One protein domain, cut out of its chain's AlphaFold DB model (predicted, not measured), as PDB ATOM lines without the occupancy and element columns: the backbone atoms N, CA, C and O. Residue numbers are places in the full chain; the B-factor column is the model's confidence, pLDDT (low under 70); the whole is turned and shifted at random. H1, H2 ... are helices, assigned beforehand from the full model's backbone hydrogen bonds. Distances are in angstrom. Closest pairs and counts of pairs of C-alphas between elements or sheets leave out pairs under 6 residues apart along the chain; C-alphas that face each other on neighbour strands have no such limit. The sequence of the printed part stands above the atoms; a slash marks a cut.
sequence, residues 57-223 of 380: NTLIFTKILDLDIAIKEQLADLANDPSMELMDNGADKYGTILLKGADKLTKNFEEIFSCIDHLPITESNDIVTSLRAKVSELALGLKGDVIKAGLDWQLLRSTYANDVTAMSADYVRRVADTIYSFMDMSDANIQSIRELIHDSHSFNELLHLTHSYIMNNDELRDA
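AT A GLANCE: This is residues 57 to 223 of the 380 residues of an uncharacterized protein of Candidatus Saccharibacteria bacterium oral taxon 488 (UniProt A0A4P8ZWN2). An elongated bundle of nearly aligned helices is built on a long hairpin, H3 and H4, which lie side by side along its length. H1 packs along H3, while H5 and H8 follow each other end to end along the hairpin; H6 and H7 pack on H8 toward one end of the bundle, and the short H2 and H9 lie at opposite ends. The printed part has 167 residues with nine named helices, H1 to H9 in order, and no named strand; its class is all helix. It is compact, with a radius of gyration of the C-alphas of 16.9 A, and spans 54 by 32 by 21 A.

HOW THE PARTS SIT: H1, residues 57 to 77, touches H3, residues 90 to 117, at a shallow tilt of 14 degrees, opposite ways; the closest C-alphas, of Ile 64 and Ile 112, are 5.2 A apart. H2, residues 82 to 86, and H3 touch only at the corner, closest at the C-alphas of Met 84 and Gly 90, 4.6 A. H3 and H4, residues 125 to 149, form a hairpin at a shallow tilt of 5 degrees, closest at the C-alphas of Ala 102 and Ala 139, 5.2 A. H4 and H5, residues 153 to 165, form another, closest at the C-alphas of Ala 149 and Leu 155, 5.3 A. H6, residues 169 to 178, and H7, residues 187 to 198, form a hairpin, closest at the C-alphas of Thr 178 and Ser 192, 6.8 A. The hub is H8, residues 203 to 216, which touches H1, H4, H5, H6 and H7. H5 and H8 touch only at their ends, closest at the C-alphas of Val 164 and Phe 203, 5.0 A. H6 and H8 run the same way, closest at the C-alphas of Val 175 and Leu 209, 6.3 A. H7 and H8, also a hairpin, only just touch, with 3 pairs of C-alphas within 8 A, closest at Ile 197 and Leu 206, 6.8 A. H9, residues 218 to 222, is near H1. H1 and H4 are apart. In H1, H3, H4, H6, H7, H8 and H9 every O i to N i+4 pair is within hydrogen-bond range; H5 has 8 of 9, and H2 has 0 of 1 but 2 of 2 O i to N i+3 pairs.

IN THESE COORDINATES: H1 begins at C-alpha 57, (210.816, 186.737, 248.765), and is 29.9 A long. H3 is 40.5 A long, H4 36.2 A and H8 19.7 A. H9 ends at C-alpha 222, (201.749, 188.839, 245.444).

THE WHOLE: The C-alphas farthest apart, of Asp 88 and Ser 186, are 55.4 A apart. The printed part has no cut, and no link is long. Mean pLDDT of the printed part is 89.9; residues 122 to 124 and 181 to 182 are under 70.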
ATOM      1  N   ASN A  57     211.262 186.418 250.116       86.31
ATOM      2  CA  ASN A  57     210.816 186.737 248.765       86.31
ATOM      3  C   ASN A  57     211.112 188.193 248.408       86.31
ATOM      4  O   ASN A  57     211.597 188.449 247.306       86.31
ATOM      5  N   THR A  58     210.930 189.142 249.333       84.50
ATOM      6  CA  THR A  58     211.323 190.543 249.079       84.50
ATOM      7  C   THR A  58     212.823 190.686 248.904       84.50
ATOM      8  O   THR A  58     213.268 191.493 248.085       84.50
ATOM      9  N   LEU A  59     213.621 189.898 249.630       85.56
ATOM     10  CA  LEU A  59     215.072 189.911 249.455       85.56
ATOM     11  C   LEU A  59     215.470 189.387 248.065       85.56
ATOM     12  O   LEU A  59     216.307 189.992 247.396       85.56
ATOM     13  N   ILE A  60     214.833 188.304 247.608       87.56
ATOM     14  CA  ILE A  60     215.020 187.754 246.258       87.56
ATOM     15  C   ILE A  60     214.601 188.776 245.191       87.56
ATOM     16  O   ILE A  60     215.355 189.025 244.254       87.56
ATOM     17  N   PHE A  61     213.439 189.413 245.343       87.62
ATOM     18  CA  PHE A  61     212.946 190.408 244.388       87.62
ATOM     19  C   PHE A  61     213.821 191.668 244.358       87.62
ATOM     20  O   PHE A  61     214.168 192.154 243.287       87.62
ATOM     21  N   THR A  62     214.275 192.147 245.519       85.00
ATOM     22  CA  THR A  62     215.257 193.243 245.611       85.00
ATOM     23  C   THR A  62     216.532 192.899 244.845       85.00
ATOM     24  O   THR A  62     216.992 193.689 244.027       85.00
ATOM     25  N   LYS A  63     217.055 191.682 245.032       89.00
ATOM     26  CA  LYS A  63     218.237 191.211 244.311       89.00
ATOM     27  C   LYS A  63     218.027 191.181 242.792       89.00
ATOM     28  O   LYS A  63     218.944 191.525 242.053       89.00
ATOM     29  N   ILE A  64     216.841 190.790 242.320       90.94
ATOM     30  CA  ILE A  64     216.495 190.838 240.892       90.94
ATOM     31  C   ILE A  64     216.614 192.271 240.351       90.94
ATOM     32  O   ILE A  64     217.194 192.475 239.286       90.94
ATOM     33  N   LEU A  65     216.113 193.264 241.090       86.38
ATOM     34  CA  LEU A  65     216.174 194.671 240.684       86.38
ATOM     35  C   LEU A  65     217.596 195.243 240.738       86.38
ATOM     36  O   LEU A  65     217.997 195.976 239.835       86.38
ATOM     37  N   ASP A  66     218.386 194.863 241.741       84.44
ATOM     38  CA  ASP A  66     219.801 195.241 241.814       84.44
ATOM     39  C   ASP A  66     220.590 194.671 240.622       84.44
ATOM     40  O   ASP A  66     221.435 195.356 240.040       84.44
ATOM     41  N   LEU A  67     220.286 193.437 240.206       91.31
ATOM     42  CA  LEU A  67     220.875 192.822 239.013       91.31
ATOM     43  C   LEU A  67     220.419 193.511 237.722       91.31
ATOM     44  O   LEU A  67     221.246 193.714 236.837       91.31
ATOM     45  N   ASP A  68     219.149 193.910 237.607       89.12
ATOM     46  CA  ASP A  68     218.648 194.703 236.474       89.12
ATOM     47  C   ASP A  68     219.431 196.020 236.324       89.12
ATOM     48  O   ASP A  68     219.882 196.358 235.225       89.12
ATOM     49  N   ILE A  69     219.686 196.721 237.434       82.19
ATOM     50  CA  ILE A  69     220.530 197.926 237.461       82.19
ATOM     51  C   ILE A  69     221.975 197.590 237.072       82.19
ATOM     52  O   ILE A  69     222.538 198.243 236.192       82.19
ATOM     53  N   ALA A  70     222.566 196.550 237.662       87.12
ATOM     54  CA  ALA A  70     223.941 196.150 237.370       87.12
ATOM     55  C   ALA A  70     224.137 195.753 235.896       87.12
ATOM     56  O   ALA A  70     225.192 196.016 235.314       87.12
ATOM     57  N   ILE A  71     223.131 195.136 235.267       92.12
ATOM     58  CA  ILE A  71     223.149 194.850 233.830       92.12
ATOM     59  C   ILE A  71     223.090 196.158 233.041       92.12
ATOM     60  O   ILE A  71     223.901 196.324 232.136       92.12
ATOM     61  N   LYS A  72     222.206 197.108 233.380       86.88
ATOM     62  CA  LYS A  72     222.150 198.424 232.707       86.88
ATOM     63  C   LYS A  72     223.500 199.140 232.752       86.88
ATOM     64  O   LYS A  72     223.980 199.590 231.712       86.88
ATOM     65  N   GLU A  73     224.129 199.200 233.922       85.06
ATOM     66  CA  GLU A  73     225.472 199.772 234.091       85.06
ATOM     67  C   GLU A  73     226.500 199.029 233.240       85.06
ATOM     68  O   GLU A  73     227.270 199.645 232.511       85.06
ATOM     69  N   GLN A  74     226.447 197.699 233.227       91.69
ATOM     70  CA  GLN A  74     227.329 196.903 232.390       91.69
ATOM     71  C   GLN A  74     227.125 197.159 230.887       91.69
ATOM     72  O   GLN A  74     228.105 197.211 230.149       91.69
ATOM     73  N   LEU A  75     225.888 197.326 230.407       89.75
ATOM     74  CA  LEU A  75     225.625 197.684 229.007       89.75
ATOM     75  C   LEU A  75     226.279 199.031 228.652       89.75
ATOM     76  O   LEU A  75     226.789 199.188 227.540       89.75
ATOM     77  N   ALA A  76     226.299 199.981 229.594       85.50
ATOM     78  CA  ALA A  76     226.977 201.265 229.436       85.50
ATOM     79  C   ALA A  76     228.509 201.131 229.495       85.50
ATOM     80  O   ALA A  76     229.192 201.696 228.644       85.50
ATOM     81  N   ASP A  77     229.051 200.336 230.420       87.25
ATOM     82  CA  ASP A  77     230.494 200.082 230.564       87.25
ATOM     83  C   ASP A  77     231.107 199.374 229.348       87.25
ATOM     84  O   ASP A  77     232.309 199.465 229.098       87.25
ATOM     85  N   LEU A  78     230.288 198.644 228.590       91.38
ATOM     86  CA  LEU A  78     230.699 198.022 227.333       91.38
ATOM     87  C   LEU A  78     230.793 199.016 226.173       91.38
ATOM     88  O   LEU A  78     231.286 198.636 225.112       91.38
ATOM     89  N   ALA A  79     230.367 200.270 226.351       87.12
ATOM     90  CA  ALA A  79     230.620 201.313 225.370       87.12
ATOM     91  C   ALA A  79     232.127 201.534 225.212       87.12
ATOM     92  O   ALA A  79     232.892 201.543 226.177       87.12
ATOM     93  N   ASN A  80     232.570 201.758 223.978       79.81
ATOM     94  CA  ASN A  80     233.970 202.062 223.737       79.81
ATOM     95  C   ASN A  80     234.349 203.422 224.349       79.81
ATOM     96  O   ASN A  80     233.656 204.422 224.145       79.81
ATOM     97  N   ASP A  81     235.516 203.496 224.987       80.31
ATOM     98  CA  ASP A  81     236.181 204.778 225.217       80.31
ATOM     99  C   ASP A  81     236.687 205.296 223.854       80.31
ATOM    100  O   ASP A  81     237.442 204.591 223.174       80.31
ATOM    101  N   PRO A  82     236.290 206.499 223.397       78.06
ATOM    102  CA  PRO A  82     236.774 207.060 222.137       78.06
ATOM    103  C   PRO A  82     238.303 207.168 222.055       78.06
ATOM    104  O   PRO A  82     238.856 207.130 220.957       78.06
ATOM    105  N   SER A  83     239.000 207.276 223.191       84.62
ATOM    106  CA  SER A  83     240.464 207.318 223.233       84.62
ATOM    107  C   SER A  83     241.113 205.989 222.828       84.62
ATOM    108  O   SER A  83     242.226 205.999 222.302       84.62
ATOM    109  N   MET A  84     240.408 204.860 222.987       88.50
ATOM    110  CA  MET A  84     240.906 203.541 222.589       88.50
ATOM    111  C   MET A  84     241.083 203.424 221.073       88.50
ATOM    112  O   MET A  84     241.990 202.722 220.646       88.50
ATOM    113  N   GLU A  85     240.306 204.148 220.259       87.38
ATOM    114  CA  GLU A  85     240.453 204.147 218.789       87.38
ATOM    115  C   GLU A  85     241.845 204.617 218.344       87.38
ATOM    116  O   GLU A  85     242.354 204.199 217.308       87.38
ATOM    117  N   LEU A  86     242.468 205.484 219.145       88.00
ATOM    118  CA  LEU A  86     243.770 206.080 218.864       88.00
ATOM    119  C   LEU A  86     244.938 205.247 219.418       88.00
ATOM    120  O   LEU A  86     246.093 205.621 219.224       88.00
ATOM    121  N   MET A  87     244.661 204.154 220.138       90.81
ATOM    122  CA  MET A  87     245.688 203.282 220.710       90.81
ATOM    123  C   MET A  87     246.090 202.184 219.721       90.81
ATOM    124  O   MET A  87     245.228 201.523 219.147       90.81
ATOM    125  N   ASP A  88     247.387 201.875 219.640       87.31
ATOM    126  CA  ASP A  88     247.920 200.819 218.760       87.31
ATOM    127  C   ASP A  88     247.281 199.432 218.993       87.31
ATOM    128  O   ASP A  88     247.179 198.627 218.072       87.31
ATOM    129  N   ASN A  89     246.823 199.145 220.220       92.19
ATOM    130  CA  ASN A  89     246.113 197.911 220.583       92.19
ATOM    131  C   ASN A  89     244.652 198.140 221.002       92.19
ATOM    132  O   ASN A  89     244.077 197.325 221.724       92.19
ATOM    133  N   GLY A  90     244.059 199.256 220.577       92.88
ATOM    134  CA  GLY A  90     242.698 199.644 220.929       92.88
ATOM    135  C   GLY A  90     241.652 198.607 220.547       92.88
ATOM    136  O   GLY A  90     240.879 198.169 221.397       92.88
ATOM    137  N   ALA A  91     241.659 198.177 219.282       93.88
ATOM    138  CA  ALA A  91     240.693 197.210 218.761       93.88
ATOM    139  C   ALA A  91     240.768 195.853 219.476       93.88
ATOM    140  O   ALA A  91     239.741 195.316 219.874       93.88
ATOM    141  N   ASP A  92     241.977 195.343 219.721       94.50
ATOM    142  CA  ASP A  92     242.191 194.085 220.452       94.50
ATOM    143  C   ASP A  92     241.662 194.159 221.897       94.50
ATOM    144  O   ASP A  92     240.923 193.284 222.368       94.50
ATOM    145  N   LYS A  93     241.959 195.265 222.592       94.88
ATOM    146  CA  LYS A  93     241.421 195.532 223.933       94.88
ATOM    147  C   LYS A  93     239.902 195.617 223.926       94.88
ATOM    148  O   LYS A  93     239.267 195.026 224.797       94.88
ATOM    149  N   TYR A  94     239.324 196.330 222.965       96.44
ATOM    150  CA  TYR A  94     237.880 196.504 222.895       96.44
ATOM    151  C   TYR A  94     237.159 195.192 222.566       96.44
ATOM    152  O   TYR A  94     236.200 194.839 223.248       96.44
ATOM    153  N   GLY A  95     237.683 194.393 221.631       96.75
ATOM    154  CA  GLY A  95     237.194 193.034 221.388       96.75
ATOM    155  C   GLY A  95     237.239 192.171 222.654       96.75
ATOM    156  O   GLY A  95     236.255 191.521 223.002       96.75
ATOM    157  N   THR A  96     238.331 192.238 223.423       96.38
ATOM    158  CA  THR A  96     238.444 191.537 224.714       96.38
ATOM    159  C   THR A  96     237.401 192.007 225.736       96.38
ATOM    160  O   THR A  96     236.857 191.184 226.478       96.38
ATOM    161  N   ILE A  97     237.115 193.313 225.791       96.25
ATOM    162  CA  ILE A  97     236.071 193.887 226.653       96.25
ATOM    163  C   ILE A  97     234.704 193.317 226.273       96.25
ATOM    164  O   ILE A  97     234.003 192.827 227.153       96.25
ATOM    165  N   LEU A  98     234.355 193.297 224.983       97.38
ATOM    166  CA  LEU A  98     233.073 192.766 224.512       97.38
ATOM    167  C   LEU A  98     232.922 191.263 224.797       97.38
ATOM    168  O   LEU A  98     231.869 190.838 225.269       97.38
ATOM    169  N   LEU A  99     233.977 190.462 224.599       97.88
ATOM    170  CA  LEU A  99     233.950 189.021 224.898       97.88
ATOM    171  C   LEU A  99     233.707 188.743 226.387       97.88
ATOM    172  O   LEU A  99     232.832 187.950 226.733       97.88
ATOM    173  N   LYS A 100     234.448 189.421 227.273       97.25
ATOM    174  CA  LYS A 100     234.244 189.316 228.730       97.25
ATOM    175  C   LYS A 100     232.892 189.886 229.155       97.25
ATOM    176  O   LYS A 100     232.271 189.383 230.088       97.25
ATOM    177  N   GLY A 101     232.447 190.930 228.462       96.44
ATOM    178  CA  GLY A 101     231.135 191.537 228.604       96.44
ATOM    179  C   GLY A 101     230.018 190.534 228.386       96.44
ATOM    180  O   GLY A 101     229.158 190.411 229.253       96.44
ATOM    181  N   ALA A 102     230.082 189.772 227.291       97.94
ATOM    182  CA  ALA A 102     229.121 188.718 226.978       97.94
ATOM    183  C   ALA A 102     228.998 187.709 228.131       97.94
ATOM    184  O   ALA A 102     227.894 187.450 228.599       97.94
ATOM    185  N   ASP A 103     230.125 187.207 228.650       97.62
ATOM    186  CA  ASP A 103     230.132 186.248 229.767       97.62
ATOM    187  C   ASP A 103     229.498 186.816 231.039       97.62
ATOM    188  O   ASP A 103     228.691 186.156 231.700       97.62
ATOM    189  N   LYS A 104     229.855 188.053 231.394       97.38
ATOM    190  CA  LYS A 104     229.339 188.697 232.603       97.38
ATOM    191  C   LYS A 104     227.849 189.049 232.459       97.38
ATOM    192  O   LYS A 104     227.111 188.856 233.420       97.38
ATOM    193  N   LEU A 105     227.396 189.479 231.273       97.69
ATOM    194  CA  LEU A 105     225.970 189.706 230.991       97.69
ATOM    195  C   LEU A 105     225.184 188.403 231.160       97.69
ATOM    196  O   LEU A 105     224.217 188.374 231.915       97.69
ATOM    197  N   THR A 106     225.636 187.311 230.533       97.94
ATOM    198  CA  THR A 106     225.002 185.990 230.668       97.94
ATOM    199  C   THR A 106     224.885 185.563 232.123       97.94
ATOM    200  O   THR A 106     223.821 185.120 232.543       97.94
ATOM    201  N   LYS A 107     225.956 185.730 232.906       97.88
ATOM    202  CA  LYS A 107     225.948 185.385 234.329       97.88
ATOM    203  C   LYS A 107     224.912 186.196 235.115       97.88
ATOM    204  O   LYS A 107     224.180 185.610 235.903       97.88
ATOM    205  N   ASN A 108     224.852 187.510 234.911       97.25
ATOM    206  CA  ASN A 108     223.919 188.370 235.642       97.25
ATOM    207  C   ASN A 108     222.456 188.059 235.288       97.25
ATOM    208  O   ASN A 108     221.616 187.990 236.180       97.25
ATOM    209  N   PHE A 109     222.156 187.811 234.009       97.62
ATOM    210  CA  PHE A 109     220.830 187.347 233.595       97.62
ATOM    211  C   PHE A 109     220.476 185.985 234.204       97.62
ATOM    212  O   PHE A 109     219.379 185.819 234.727       97.62
ATOM    213  N   GLU A 110     221.400 185.020 234.186       96.38
ATOM    214  CA  GLU A 110     221.169 183.714 234.816       96.38
ATOM    215  C   GLU A 110     220.897 183.854 236.317       96.38
ATOM    216  O   GLU A 110     220.057 183.146 236.867       96.38
ATOM    217  N   GLU A 111     221.555 184.802 236.982       96.44
ATOM    218  CA  GLU A 111     221.308 185.079 238.390       96.44
ATOM    219  C   GLU A 111     219.908 185.666 238.632       96.44
ATOM    220  O   GLU A 111     219.257 185.265 239.599       96.44
ATOM    221  N   ILE A 112     219.397 186.525 237.737       94.12
ATOM    222  CA  ILE A 112     217.990 186.969 237.760       94.12
ATOM    223  C   ILE A 112     217.057 185.761 237.637       94.12
ATOM    224  O   ILE A 112     216.154 185.592 238.452       94.12
ATOM    225  N   PHE A 113     217.283 184.894 236.651       93.19
ATOM    226  CA  PHE A 113     216.411 183.745 236.401       93.19
ATOM    227  C   PHE A 113     216.447 182.726 237.541       93.19
ATOM    228  O   PHE A 113     215.405 182.224 237.952       93.19
ATOM    229  N   SER A 114     217.619 182.490 238.130       91.88
ATOM    230  CA  SER A 114     217.750 181.657 239.325       91.88
ATOM    231  C   SER A 114     217.005 182.247 240.521       91.88
ATOM    232  O   SER A 114     216.475 181.490 241.326       91.88
ATOM    233  N   CYS A 115     216.954 183.575 240.660       90.88
ATOM    234  CA  CYS A 115     216.141 184.217 241.692       90.88
ATOM    235  C   CYS A 115     214.645 183.973 241.447       90.88
ATOM    236  O   CYS A 115     213.927 183.635 242.382       90.88
ATOM    237  N   ILE A 116     214.192 184.081 240.195       88.38
ATOM    238  CA  ILE A 116     212.796 183.824 239.809       88.38
ATOM    239  C   ILE A 116     212.390 182.372 240.113       88.38
ATOM    240  O   ILE A 116     211.313 182.159 240.662       88.38
ATOM    241  N   ASP A 117     213.257 181.389 239.849       87.31
ATOM    242  CA  ASP A 117     212.991 179.967 240.147       87.31
ATOM    243  C   ASP A 117     212.766 179.683 241.648       87.31
ATOM    244  O   ASP A 117     212.200 178.652 242.014       87.31
ATOM    245  N   HIS A 118     213.241 180.563 242.534       85.62
ATOM    246  CA  HIS A 118     213.057 180.439 243.981       85.62
ATOM    247  C   HIS A 118     211.768 181.090 244.493       85.62
ATOM    248  O   HIS A 118     211.438 180.923 245.669       85.62
ATOM    249  N   LEU A 119     211.041 181.816 243.642       82.31
ATOM    250  CA  LEU A 119     209.765 182.422 244.001       82.31
ATOM    251  C   LEU A 119     208.621 181.414 243.793       82.31
ATOM    252  O   LEU A 119     208.680 180.590 242.880       82.31
ATOM    253  N   PRO A 120     207.574 181.441 244.635       76.94
ATOM    254  CA  PRO A 120     206.475 180.475 244.599       76.94
ATOM    255  C   PRO A 120     205.463 180.795 243.485       76.94
ATOM    256  O   PRO A 120     204.287 181.022 243.755       76.94
ATOM    257  N   ILE A 121     205.925 180.830 242.238       74.69
ATOM    258  CA  ILE A 121     205.134 181.193 241.056       74.69
ATOM    259  C   ILE A 121     204.802 179.957 240.222       74.69
ATOM    260  O   ILE A 121     205.629 179.061 240.039       74.69
ATOM    261  N   THR A 122     203.567 179.890 239.740       65.81
ATOM    262  CA  THR A 122     203.004 178.697 239.100       65.81
ATOM    263  C   THR A 122     203.250 178.659 237.597       65.81
ATOM    264  O   THR A 122     203.323 177.572 237.021       65.81
ATOM    265  N   GLU A 123     203.439 179.818 236.964       62.97
ATOM    266  CA  GLU A 123     203.349 179.956 235.503       62.97
ATOM    267  C   GLU A 123     204.654 180.437 234.831       62.97
ATOM    268  O   GLU A 123     204.679 180.756 233.641       62.97
ATOM    269  N   SER A 124     205.779 180.476 235.560       63.88
ATOM    270  CA  SER A 124     207.027 181.089 235.065       63.88
ATOM    271  C   SER A 124     207.977 180.156 234.310       63.88
ATOM    272  O   SER A 124     208.770 180.631 233.494       63.88
ATOM    273  N   ASN A 125     207.923 178.841 234.551       70.69
ATOM    274  CA  ASN A 125     209.026 177.948 234.169       70.69
ATOM    275  C   ASN A 125     209.313 177.938 232.659       70.69
ATOM    276  O   ASN A 125     210.477 177.958 232.249       70.69
ATOM    277  N   ASP A 126     208.279 177.972 231.818       81.38
ATOM    278  CA  ASP A 126     208.442 177.930 230.359       81.38
ATOM    279  C   ASP A 126     208.970 179.254 229.783       81.38
ATOM    280  O   ASP A 126     209.792 179.259 228.856       81.38
ATOM    281  N   ILE A 127     208.538 180.388 230.347       89.19
ATOM    282  CA  ILE A 127     209.007 181.723 229.953       89.19
ATOM    283  C   ILE A 127     210.461 181.898 230.379       89.19
ATOM    284  O   ILE A 127     211.301 182.240 229.547       89.19
ATOM    285  N   VAL A 128     210.789 181.590 231.637       90.75
ATOM    286  CA  VAL A 128     212.153 181.704 232.175       90.75
ATOM    287  C   VAL A 128     213.118 180.788 231.418       90.75
ATOM    288  O   VAL A 128     214.217 181.206 231.053       90.75
ATOM    289  N   THR A 129     212.697 179.568 231.075       92.00
ATOM    290  CA  THR A 129     213.493 178.668 230.222       92.00
ATOM    291  C   THR A 129     213.755 179.277 228.841       92.00
ATOM    292  O   THR A 129     214.879 179.215 228.335       92.00
ATOM    293  N   SER A 130     212.743 179.907 228.237       94.56
ATOM    294  CA  SER A 130     212.884 180.581 226.938       94.56
ATOM    295  C   SER A 130     213.830 181.790 227.030       94.56
ATOM    296  O   SER A 130     214.673 181.978 226.152       94.56
ATOM    297  N   LEU A 131     213.756 182.565 228.118       95.94
ATOM    298  CA  LEU A 131     214.663 183.684 228.399       95.94
ATOM    299  C   LEU A 131     216.121 183.220 228.528       95.94
ATOM    300  O   LEU A 131     216.999 183.777 227.869       95.94
ATOM    301  N   ARG A 132     216.382 182.160 229.304       96.62
ATOM    302  CA  ARG A 132     217.720 181.556 229.451       96.62
ATOM    303  C   ARG A 132     218.325 181.138 228.116       96.62
ATOM    304  O   ARG A 132     219.491 181.431 227.828       96.62
ATOM    305  N   ALA A 133     217.525 180.462 227.290       97.25
ATOM    306  CA  ALA A 133     217.944 180.046 225.959       97.25
ATOM    307  C   ALA A 133     218.317 181.262 225.099       97.25
ATOM    308  O   ALA A 133     219.376 181.264 224.468       97.25
ATOM    309  N   LYS A 134     217.507 182.326 225.149       98.31
ATOM    310  CA  LYS A 134     217.759 183.539 224.374       98.31
ATOM    311  C   LYS A 134     218.998 184.305 224.834       98.31
ATOM    312  O   LYS A 134     219.783 184.735 223.993       98.31
ATOM    313  N   VAL A 135     219.239 184.427 226.141       98.31
ATOM    314  CA  VAL A 135     220.482 185.025 226.667       98.31
ATOM    315  C   VAL A 135     221.709 184.268 226.156       98.31
ATOM    316  O   VAL A 135     222.698 184.883 225.756       98.31
ATOM    317  N   SER A 136     221.643 182.935 226.145       98.06
ATOM    318  CA  SER A 136     222.731 182.089 225.641       98.06
ATOM    319  C   SER A 136     222.956 182.284 224.139       98.06
ATOM    320  O   SER A 136     224.101 182.388 223.696       98.06
ATOM    321  N   GLU A 137     221.877 182.377 223.358       98.44
ATOM    322  CA  GLU A 137     221.918 182.677 221.923       98.44
ATOM    323  C   GLU A 137     222.576 184.037 221.646       98.44
ATOM    324  O   GLU A 137     223.534 184.098 220.874       98.44
ATOM    325  N   LEU A 138     222.131 185.105 222.319       98.44
ATOM    326  CA  LEU A 138     222.691 186.454 222.169       98.44
ATOM    327  C   LEU A 138     224.176 186.501 222.549       98.44
ATOM    328  O   LEU A 138     224.979 187.113 221.848       98.44
ATOM    329  N   ALA A 139     224.570 185.811 223.622       98.38
ATOM    330  CA  ALA A 139     225.965 185.749 224.046       98.38
ATOM    331  C   ALA A 139     226.861 185.046 223.020       98.38
ATOM    332  O   ALA A 139     227.980 185.495 222.759       98.38
ATOM    333  N   LEU A 140     226.383 183.949 222.426       98.31
ATOM    334  CA  LEU A 140     227.095 183.258 221.351       98.31
ATOM    335  C   LEU A 140     227.162 184.111 220.078       98.31
ATOM    336  O   LEU A 140     228.220 184.153 219.449       98.31
ATOM    337  N   GLY A 141     226.073 184.808 219.738       98.25
ATOM    338  CA  GLY A 141     226.008 185.756 218.624       98.25
ATOM    339  C   GLY A 141     227.049 186.864 218.758       98.25
ATOM    340  O   GLY A 141     227.945 186.958 217.918       98.25
ATOM    341  N   LEU A 142     227.024 187.588 219.882       98.31
ATOM    342  CA  LEU A 142     227.974 188.657 220.196       98.31
ATOM    343  C   LEU A 142     229.426 188.170 220.104       98.31
ATOM    344  O   LEU A 142     230.262 188.794 219.454       98.31
ATOM    345  N   LYS A 143     229.750 187.021 220.713       98.50
ATOM    346  CA  LYS A 143     231.108 186.456 220.629       98.50
ATOM    347  C   LYS A 143     231.502 186.122 219.193       98.50
ATOM    348  O   LYS A 143     232.630 186.404 218.789       98.50
ATOM    349  N   GLY A 144     230.590 185.522 218.431       98.38
ATOM    350  CA  GLY A 144     230.805 185.204 217.024       98.38
ATOM    351  C   GLY A 144     231.089 186.451 216.190       98.38
ATOM    352  O   GLY A 144     232.012 186.439 215.376       98.38
ATOM    353  N   ASP A 145     230.351 187.531 216.421       98.19
ATOM    354  CA  ASP A 145     230.488 188.771 215.661       98.19
ATOM    355  C   ASP A 145     231.728 189.575 216.067       98.19
ATOM    356  O   ASP A 145     232.417 190.095 215.188       98.19
ATOM    357  N   VAL A 146     232.131 189.546 217.344       98.00
ATOM    358  CA  VAL A 146     233.439 190.070 217.781       98.00
ATOM    359  C   VAL A 146     234.596 189.319 217.112       98.00
ATOM    360  O   VAL A 146     235.534 189.942 216.615       98.00
ATOM    361  N   ILE A 147     234.536 187.983 217.046       97.75
ATOM    362  CA  ILE A 147     235.583 187.174 216.396       97.75
ATOM    363  C   ILE A 147     235.674 187.496 214.899       97.75
ATOM    364  O   ILE A 147     236.778 187.625 214.368       97.75
ATOM    365  N   LYS A 148     234.532 187.644 214.215       97.69
ATOM    366  CA  LYS A 148     234.492 188.017 212.791       97.69
ATOM    367  C   LYS A 148     235.024 189.429 212.548       97.69
ATOM    368  O   LYS A 148     235.690 189.642 211.538       97.69
ATOM    369  N   ALA A 149     234.731 190.372 213.444       97.06
ATOM    370  CA  ALA A 149     235.230 191.742 213.360       97.06
ATOM    371  C   ALA A 149     236.765 191.806 213.478       97.06
ATOM    372  O   ALA A 149     237.403 192.640 212.836       97.06
ATOM    373  N   GLY A 150     237.375 190.910 214.261       94.81
ATOM    374  CA  GLY A 150     238.824 190.860 214.438       94.81
ATOM    375  C   GLY A 150     239.364 192.175 215.010       94.81
ATOM    376  O   GLY A 150     238.954 192.602 216.083       94.81
ATOM    377  N   LEU A 151     240.285 192.820 214.287       93.56
ATOM    378  CA  LEU A 151     240.862 194.118 214.669       93.56
ATOM    379  C   LEU A 151     240.185 195.315 213.976       93.56
ATOM    380  O   LEU A 151     240.695 196.434 214.048       93.56
ATOM    381  N   ASP A 152     239.055 195.108 213.293       95.25
ATOM    382  CA  ASP A 152     238.301 196.201 212.677       95.25
ATOM    383  C   ASP A 152     237.482 196.956 213.734       95.25
ATOM    384  O   ASP A 152     236.456 196.492 214.236       95.25
ATOM    385  N   TRP A 153     237.945 198.162 214.053       93.50
ATOM    386  CA  TRP A 153     237.323 199.037 215.041       93.50
ATOM    387  C   TRP A 153     235.865 199.391 214.721       93.50
ATOM    388  O   TRP A 153     235.022 199.438 215.619       93.50
ATOM    389  N   GLN A 154     235.544 199.644 213.450       93.50
ATOM    390  CA  GLN A 154     234.195 200.049 213.051       93.50
ATOM    391  C   GLN A 154     233.226 198.872 213.136       93.50
ATOM    392  O   GLN A 154     232.080 199.051 213.562       93.50
ATOM    393  N   LEU A 155     233.689 197.666 212.799       96.38
ATOM    394  CA  LEU A 155     232.902 196.453 212.995       96.38
ATOM    395  C   LEU A 155     232.672 196.172 214.483       96.38
ATOM    396  O   LEU A 155     231.523 195.988 214.863       96.38
ATOM    397  N   LEU A 156     233.691 196.267 215.344       96.50
ATOM    398  CA  LEU A 156     233.522 196.096 216.798       96.50
ATOM    399  C   LEU A 156     232.526 197.100 217.401       96.50
ATOM    400  O   LEU A 156     231.697 196.748 218.243       96.50
ATOM    401  N   ARG A 157     232.565 198.364 216.958       94.38
ATOM    402  CA  ARG A 157     231.585 199.380 217.372       94.38
ATOM    403  C   ARG A 157     230.175 199.056 216.892       94.38
ATOM    404  O   ARG A 157     229.222 199.272 217.637       94.38
ATOM    405  N   SER A 158     230.048 198.541 215.674       95.19
ATOM    406  CA  SER A 158     228.760 198.125 215.113       95.19
ATOM    407  C   SER A 158     228.196 196.905 215.845       95.19
ATOM    408  O   SER A 158     227.009 196.884 216.146       95.19
ATOM    409  N   THR A 159     229.046 195.943 216.211       97.12
ATOM    410  CA  THR A 159     228.693 194.783 217.038       97.12
ATOM    411  C   THR A 159     228.138 195.214 218.397       97.12
ATOM    412  O   THR A 159     227.050 194.796 218.769       97.12
ATOM    413  N   TYR A 160     228.808 196.128 219.110       95.56
ATOM    414  CA  TYR A 160     228.255 196.692 220.351       95.56
ATOM    415  C   TYR A 160     226.901 197.382 220.126       95.56
ATOM    416  O   TYR A 160     225.935 197.131 220.850       95.56
ATOM    417  N   ALA A 161     226.813 198.235 219.101       92.19
ATOM    418  CA  ALA A 161     225.591 198.976 218.818       92.19
ATOM    419  C   ALA A 161     224.397 198.040 218.566       92.19
ATOM    420  O   ALA A 161     223.321 198.286 219.110       92.19
ATOM    421  N   ASN A 162     224.604 196.971 217.792       95.06
ATOM    422  CA  ASN A 162     223.556 196.053 217.358       95.06
ATOM    423  C   ASN A 162     223.219 194.991 218.412       95.06
ATOM    424  O   ASN A 162     222.051 194.827 218.749       95.06
ATOM    425  N   ASP A 163     224.224 194.322 218.974       96.81
ATOM    426  CA  ASP A 163     224.008 193.113 219.780       96.81
ATOM    427  C   ASP A 163     223.872 193.435 221.274       96.81
ATOM    428  O   ASP A 163     223.312 192.658 222.049       96.81
ATOM    429  N   VAL A 164     224.386 194.590 221.707       94.62
ATOM    430  CA  VAL A 164     224.367 194.997 223.118       94.62
ATOM    431  C   VAL A 164     223.300 196.056 223.354       94.62
ATOM    432  O   VAL A 164     222.423 195.848 224.185       94.62
ATOM    433  N   THR A 165     223.343 197.175 222.622       91.44
ATOM    434  CA  THR A 165     222.545 198.366 222.984       91.44
ATOM    435  C   THR A 165     221.285 198.610 222.173       91.44
ATOM    436  O   THR A 165     220.477 199.448 222.586       91.44
ATOM    437  N   ALA A 166     221.118 197.948 221.025       91.62
ATOM    438  CA  ALA A 166     220.014 198.250 220.121       91.62
ATOM    439  C   ALA A 166     218.673 198.152 220.851       91.62
ATOM    440  O   ALA A 166     218.471 197.270 221.676       91.62
ATOM    441  N   MET A 167     217.774 199.084 220.562       91.12
ATOM    442  CA  MET A 167     216.420 199.098 221.098       91.12
ATOM    443  C   MET A 167     215.509 199.672 220.028       91.12
ATOM    444  O   MET A 167     215.501 200.886 219.789       91.12
ATOM    445  N   SER A 168     214.774 198.810 219.332       89.12
ATOM    446  CA  SER A 168     213.854 199.289 218.309       89.12
ATOM    447  C   SER A 168     212.570 199.840 218.938       89.12
ATOM    448  O   SER A 168     212.000 199.281 219.873       89.12
ATOM    449  N   ALA A 169     212.072 200.954 218.397       80.88
ATOM    450  CA  ALA A 169     210.819 201.546 218.868       80.88
ATOM    451  C   ALA A 169     209.614 200.609 218.663       80.88
ATOM    452  O   ALA A 169     208.636 200.698 219.404       80.88
ATOM    453  N   ASP A 170     209.674 199.729 217.658       87.38
ATOM    454  CA  ASP A 170     208.648 198.710 217.444       87.38
ATOM    455  C   ASP A 170     208.701 197.618 218.516       87.38
ATOM    456  O   ASP A 170     207.655 197.259 219.047       87.38
ATOM    457  N   TYR A 171     209.894 197.158 218.902       89.12
ATOM    458  CA  TYR A 171     210.041 196.180 219.976       89.12
ATOM    459  C   TYR A 171     209.511 196.721 221.309       89.12
ATOM    460  O   TYR A 171     208.645 196.093 221.912       89.12
ATOM    461  N   VAL A 172     209.915 197.936 221.710       82.62
ATOM    462  CA  VAL A 172     209.381 198.617 222.913       82.62
ATOM    463  C   VAL A 172     207.854 198.690 222.878       82.62
ATOM    464  O   VAL A 172     207.181 198.433 223.874       82.62
ATOM    465  N   ARG A 173     207.286 199.023 221.712       82.56
ATOM    466  CA  ARG A 173     205.836 199.081 221.523       82.56
ATOM    467  C   ARG A 173     205.195 197.710 221.729       82.56
ATOM    468  O   ARG A 173     204.206 197.629 222.443       82.56
ATOM    469  N   ARG A 174     205.728 196.654 221.109       88.94
ATOM    470  CA  ARG A 174     205.169 195.304 221.243       88.94
ATOM    471  C   ARG A 174     205.277 194.791 222.683       88.94
ATOM    472  O   ARG A 174     204.315 194.213 223.164       88.94
ATOM    473  N   VAL A 175     206.382 195.064 223.385       88.19
ATOM    474  CA  VAL A 175     206.513 194.757 224.821       88.19
ATOM    475  C   VAL A 175     205.423 195.461 225.623       88.19
ATOM    476  O   VAL A 175     204.732 194.799 226.382       88.19
ATOM    477  N   ALA A 176     205.205 196.762 225.415       81.06
ATOM    478  CA  ALA A 176     204.157 197.507 226.119       81.06
ATOM    479  C   ALA A 176     202.729 197.020 225.792       81.06
ATOM    480  O   ALA A 176     201.856 197.057 226.656       81.06
ATOM    481  N   ASP A 177     202.490 196.568 224.556       81.75
ATOM    482  CA  ASP A 177     201.193 196.041 224.115       81.75
ATOM    483  C   ASP A 177     200.913 194.622 224.674       81.75
ATOM    484  O   ASP A 177     199.750 194.240 224.798       81.75
ATOM    485  N   THR A 178     201.951 193.843 225.006       85.75
ATOM    486  CA  THR A 178     201.844 192.448 225.494       85.75
ATOM    487  C   THR A 178     202.013 192.323 227.012       85.75
ATOM    488  O   THR A 178     201.304 191.556 227.659       85.75
ATOM    489  N   ILE A 179     202.955 193.065 227.591       83.50
ATOM    490  CA  ILE A 179     203.346 193.005 229.002       83.50
ATOM    491  C   ILE A 179     202.963 194.332 229.656       83.50
ATOM    492  O   ILE A 179     203.746 195.278 229.743       83.50
ATOM    493  N   TYR A 180     201.718 194.394 230.109       75.06
ATOM    494  CA  TYR A 180     201.159 195.503 230.871       75.06
ATOM    495  C   TYR A 180     200.722 195.005 232.253       75.06
ATOM    496  O   TYR A 180     200.667 193.802 232.496       75.06
ATOM    497  N   SER A 181     200.440 195.912 233.188       62.22
ATOM    498  CA  SER A 181     200.028 195.532 234.547       62.22
ATOM    499  C   SER A 181     198.783 194.667 234.556       62.22
ATOM    500  O   SER A 181     197.859 194.922 233.784       62.22
ATOM    501  N   PHE A 182     198.722 193.723 235.491       62.88
ATOM    502  CA  PHE A 182     197.700 192.679 235.480       62.88
ATOM    503  C   PHE A 182     197.773 191.864 234.195       62.88
ATOM    504  O   PHE A 182     196.773 191.654 233.505       62.88
ATOM    505  N   MET A 183     199.006 191.478 233.855       71.31
ATOM    506  CA  MET A 183     199.312 190.658 232.699       71.31
ATOM    507  C   MET A 183     198.476 189.381 232.773       71.31
ATOM    508  O   MET A 183     198.650 188.573 233.682       71.31
ATOM    509  N   ASP A 184     197.565 189.211 231.817       74.62
ATOM    510  CA  ASP A 184     196.858 187.948 231.644       74.62
ATOM    511  C   ASP A 184     197.883 186.878 231.267       74.62
ATOM    512  O   ASP A 184     198.671 187.066 230.342       74.62
ATOM    513  N   MET A 185     197.881 185.761 231.977       79.75
ATOM    514  CA  MET A 185     198.777 184.638 231.720       79.75
ATOM    515  C   MET A 185     198.090 183.516 230.934       79.75
ATOM    516  O   MET A 185     198.491 182.356 230.980       79.75
ATOM    517  N   SER A 186     197.061 183.851 230.156       83.25
ATOM    518  CA  SER A 186     196.496 182.932 229.170       83.25
ATOM    519  C   SER A 186     197.552 182.413 228.184       83.25
ATOM    520  O   SER A 186     198.512 183.106 227.836       83.25
ATOM    521  N   ASP A 187     197.330 181.206 227.649       84.31
ATOM    522  CA  ASP A 187     198.221 180.565 226.665       84.31
ATOM    523  C   ASP A 187     198.575 181.488 225.484       84.31
ATOM    524  O   ASP A 187     199.698 181.472 224.976       84.31
ATOM    525  N   ALA A 188     197.623 182.321 225.048       86.75
ATOM    526  CA  ALA A 188     197.823 183.277 223.962       86.75
ATOM    527  C   ALA A 188     198.818 184.387 224.336       86.75
ATOM    528  O   ALA A 188     199.650 184.777 223.508       86.75
ATOM    529  N   ASN A 189     198.759 184.887 225.573       86.62
ATOM    530  CA  ASN A 189     199.696 185.901 226.033       86.62
ATOM    531  C   ASN A 189     201.076 185.300 226.315       86.62
ATOM    532  O   ASN A 189     202.080 185.865 225.886       86.62
ATOM    533  N   ILE A 190     201.138 184.103 226.911       88.38
ATOM    534  CA  ILE A 190     202.393 183.349 227.072       88.38
ATOM    535  C   ILE A 190     203.074 183.157 225.712       88.38
ATOM    536  O   ILE A 190     204.269 183.422 225.572       88.38
ATOM    537  N   GLN A 191     202.326 182.755 224.682       90.19
ATOM    538  CA  GLN A 191     202.862 182.615 223.329       90.19
ATOM    539  C   GLN A 191     203.373 183.953 222.763       90.19
ATOM    540  O   GLN A 191     204.462 183.993 222.192       90.19
ATOM    541  N   SER A 192     202.649 185.053 222.987       92.31
ATOM    542  CA  SER A 192     203.072 186.400 222.570       92.31
ATOM    543  C   SER A 192     204.373 186.836 223.259       92.31
ATOM    544  O   SER A 192     205.264 187.391 222.617       92.31
ATOM    545  N   ILE A 193     204.536 186.526 224.551       93.06
ATOM    546  CA  ILE A 193     205.784 186.767 225.292       93.06
ATOM    547  C   ILE A 193     206.924 185.935 224.695       93.06
ATOM    548  O   ILE A 193     208.018 186.454 224.490       93.06
ATOM    549  N   ARG A 194     206.688 184.662 224.354       93.50
ATOM    550  CA  ARG A 194     207.710 183.805 223.723       93.50
ATOM    551  C   ARG A 194     208.144 184.324 222.356       93.50
ATOM    552  O   ARG A 194     209.331 184.266 222.040       93.50
ATOM    553  N   GLU A 195     207.217 184.861 221.573       95.31
ATOM    554  CA  GLU A 195     207.530 185.523 220.303       95.31
ATOM    555  C   GLU A 195     208.394 186.768 220.518       95.31
ATOM    556  O   GLU A 195     209.383 186.954 219.815       95.31
ATOM    557  N   LEU A 196     208.101 187.582 221.535       97.00
ATOM    558  CA  LEU A 196     208.955 188.717 221.889       97.00
ATOM    559  C   LEU A 196     210.358 188.287 222.343       97.00
ATOM    560  O   LEU A 196     211.346 188.916 221.965       97.00
ATOM    561  N   ILE A 197     210.470 187.207 223.120       97.75
ATOM    562  CA  ILE A 197     211.768 186.641 223.515       97.75
ATOM    563  C   ILE A 197     212.556 186.237 222.267       97.75
ATOM    564  O   ILE A 197     213.706 186.642 222.102       97.75
ATOM    565  N   HIS A 198     211.928 185.485 221.362       96.69
ATOM    566  CA  HIS A 198     212.546 185.064 220.107       96.69
ATOM    567  C   HIS A 198     213.019 186.261 219.266       96.69
ATOM    568  O   HIS A 198     214.147 186.251 218.767       96.69
ATOM    569  N   ASP A 199     212.197 187.304 219.175       96.81
ATOM    570  CA  ASP A 199     212.448 188.498 218.363       96.81
ATOM    571  C   ASP A 199     213.410 189.506 219.013       96.81
ATOM    572  O   ASP A 199     213.719 190.535 218.417       96.81
ATOM    573  N   SER A 200     213.893 189.241 220.229       97.31
ATOM    574  CA  SER A 200     214.895 190.095 220.878       97.31
ATOM    575  C   SER A 200     216.231 189.961 220.147       97.31
ATOM    576  O   SER A 200     216.751 188.851 220.020       97.31
ATOM    577  N   HIS A 201     216.822 191.060 219.681       96.25
ATOM    578  CA  HIS A 201     218.082 191.000 218.925       96.25
ATOM    579  C   HIS A 201     219.291 191.518 219.699       96.25
ATOM    580  O   HIS A 201     220.423 191.242 219.307       96.25
ATOM    581  N   SER A 202     219.063 192.210 220.812       97.69
ATOM    582  CA  SER A 202     220.125 192.719 221.672       97.69
ATOM    583  C   SER A 202     219.903 192.354 223.137       97.69
ATOM    584  O   SER A 202     218.785 192.053 223.573       97.69
ATOM    585  N   PHE A 203     220.970 192.442 223.934       97.94
ATOM    586  CA  PHE A 203     220.857 192.336 225.389       97.94
ATOM    587  C   PHE A 203     219.960 193.424 225.992       97.94
ATOM    588  O   PHE A 203     219.246 193.145 226.952       97.94
ATOM    589  N   ASN A 204     219.963 194.640 225.440       95.19
ATOM    590  CA  ASN A 204     219.121 195.733 225.923       95.19
ATOM    591  C   ASN A 204     217.625 195.461 225.683       95.19
ATOM    592  O   ASN A 204     216.817 195.666 226.585       95.19
ATOM    593  N   GLU A 205     217.246 194.948 224.505       95.44
ATOM    594  CA  GLU A 205     215.863 194.527 224.210       95.44
ATOM    595  C   GLU A 205     215.407 193.416 225.160       95.44
ATOM    596  O   GLU A 205     214.349 193.527 225.783       95.44
ATOM    597  N   LEU A 206     216.245 192.395 225.354       97.81
ATOM    598  CA  LEU A 206     215.928 191.290 226.253       97.81
ATOM    599  C   LEU A 206     215.844 191.729 227.723       97.81
ATOM    600  O   LEU A 206     214.988 191.236 228.459       97.81
ATOM    601  N   LEU A 207     216.689 192.673 228.153       95.44
ATOM    602  CA  LEU A 207     216.611 193.271 229.487       95.44
ATOM    603  C   LEU A 207     215.303 194.034 229.666       95.44
ATOM    604  O   LEU A 207     214.634 193.862 230.677       95.44
ATOM    605  N   HIS A 208     214.907 194.838 228.677       90.38
ATOM    606  CA  HIS A 208     213.655 195.588 228.723       90.38
ATOM    607  C   HIS A 208     212.433 194.673 228.838       90.38
ATOM    608  O   HIS A 208     211.539 194.944 229.644       90.38
ATOM    609  N   LEU A 209     212.405 193.571 228.083       94.06
ATOM    610  CA  LEU A 209     211.354 192.563 228.208       94.06
ATOM    611  C   LEU A 209     211.384 191.876 229.574       94.06
ATOM    612  O   LEU A 209     210.341 191.756 230.209       94.06
ATOM    613  N   THR A 210     212.566 191.460 230.035       92.88
ATOM    614  CA  THR A 210     212.747 190.784 231.330       92.88
ATOM    615  C   THR A 210     212.266 191.677 232.473       92.88
ATOM    616  O   THR A 210     211.448 191.255 233.286       92.88
ATOM    617  N   HIS A 211     212.695 192.940 232.475       89.25
ATOM    618  CA  HIS A 211     212.250 193.967 233.412       89.25
ATOM    619  C   HIS A 211     210.727 194.128 233.375       89.25
ATOM    620  O   HIS A 211     210.070 194.080 234.412       89.25
ATOM    621  N   SER A 212     210.147 194.271 232.179       86.94
ATOM    622  CA  SER A 212     208.698 194.436 232.023       86.94
ATOM    623  C   SER A 212     207.933 193.226 232.560       86.94
ATOM    624  O   SER A 212     206.935 193.412 233.254       86.94
ATOM    625  N   TYR A 213     208.414 192.008 232.288       88.44
ATOM    626  CA  TYR A 213     207.830 190.763 232.790       88.44
ATOM    627  C   TYR A 213     207.850 190.719 234.319       88.44
ATOM    628  O   TYR A 213     206.815 190.484 234.929       88.44
ATOM    629  N   ILE A 214     208.993 191.015 234.945       86.44
ATOM    630  CA  ILE A 214     209.140 190.990 236.408       86.44
ATOM    631  C   ILE A 214     208.218 192.014 237.078       86.44
ATOM    632  O   ILE A 214     207.488 191.671 238.004       86.44
ATOM    633  N   MET A 215     208.223 193.262 236.603       81.50
ATOM    634  CA  MET A 215     207.488 194.356 237.250       81.50
ATOM    635  C   MET A 215     205.964 194.227 237.099       81.50
ATOM    636  O   MET A 215     205.207 194.669 237.968       81.50
ATOM    637  N   ASN A 216     205.493 193.626 236.001       81.00
ATOM    638  CA  ASN A 216     204.064 193.531 235.685       81.00
ATOM    639  C   ASN A 216     203.437 192.163 235.983       81.00
ATOM    640  O   ASN A 216     202.228 192.018 235.807       81.00
ATOM    641  N   ASN A 217     204.214 191.189 236.457       83.00
ATOM    642  CA  ASN A 217     203.702 189.885 236.864       83.00
ATOM    643  C   ASN A 217     203.114 189.957 238.283       83.00
ATOM    644  O   ASN A 217     203.812 190.254 239.255       83.00
ATOM    645  N   ASP A 218     201.814 189.692 238.388       81.19
ATOM    646  CA  ASP A 218     201.099 189.764 239.659       81.19
ATOM    647  C   ASP A 218     201.470 188.626 240.612       81.19
ATOM    648  O   ASP A 218     201.573 188.886 241.803       81.19
ATOM    649  N   GLU A 219     201.756 187.411 240.122       82.94
ATOM    650  CA  GLU A 219     202.209 186.303 240.979       82.94
ATOM    651  C   GLU A 219     203.536 186.653 241.670       82.94
ATOM    652  O   GLU A 219     203.708 186.404 242.864       82.94
ATOM    653  N   LEU A 220     204.464 187.284 240.937       82.69
ATOM    654  CA  LEU A 220     205.729 187.770 241.497       82.69
ATOM    655  C   LEU A 220     205.500 188.856 242.554       82.69
ATOM    656  O   LEU A 220     206.201 188.885 243.565       82.69
ATOM    657  N   ARG A 221     204.522 189.740 242.334       84.06
ATOM    658  CA  ARG A 221     204.200 190.833 243.259       84.06
ATOM    659  C   ARG A 221     203.478 190.337 244.511       84.06
ATOM    660  O   ARG A 221     203.812 190.760 245.611       84.06
ATOM    661  N   ASP A 222     202.520 189.433 244.351       83.81
ATOM    662  CA  ASP A 222     201.749 188.839 245.444       83.81
ATOM    663  C   ASP A 222     202.603 187.889 246.304       83.81
ATOM    664  O   ASP A 222     202.241 187.597 247.444       83.81
ATOM    665  N   ALA A 223     203.762 187.450 245.802       85.00
ATOM    666  CA  ALA A 223     204.749 186.708 246.584       85.00
ATOM    667  C   ALA A 223     205.537 187.579 247.584       85.00
ATOM    668  O   ALA A 223     206.226 187.018 248.442       85.00
TER     669      ALA A 223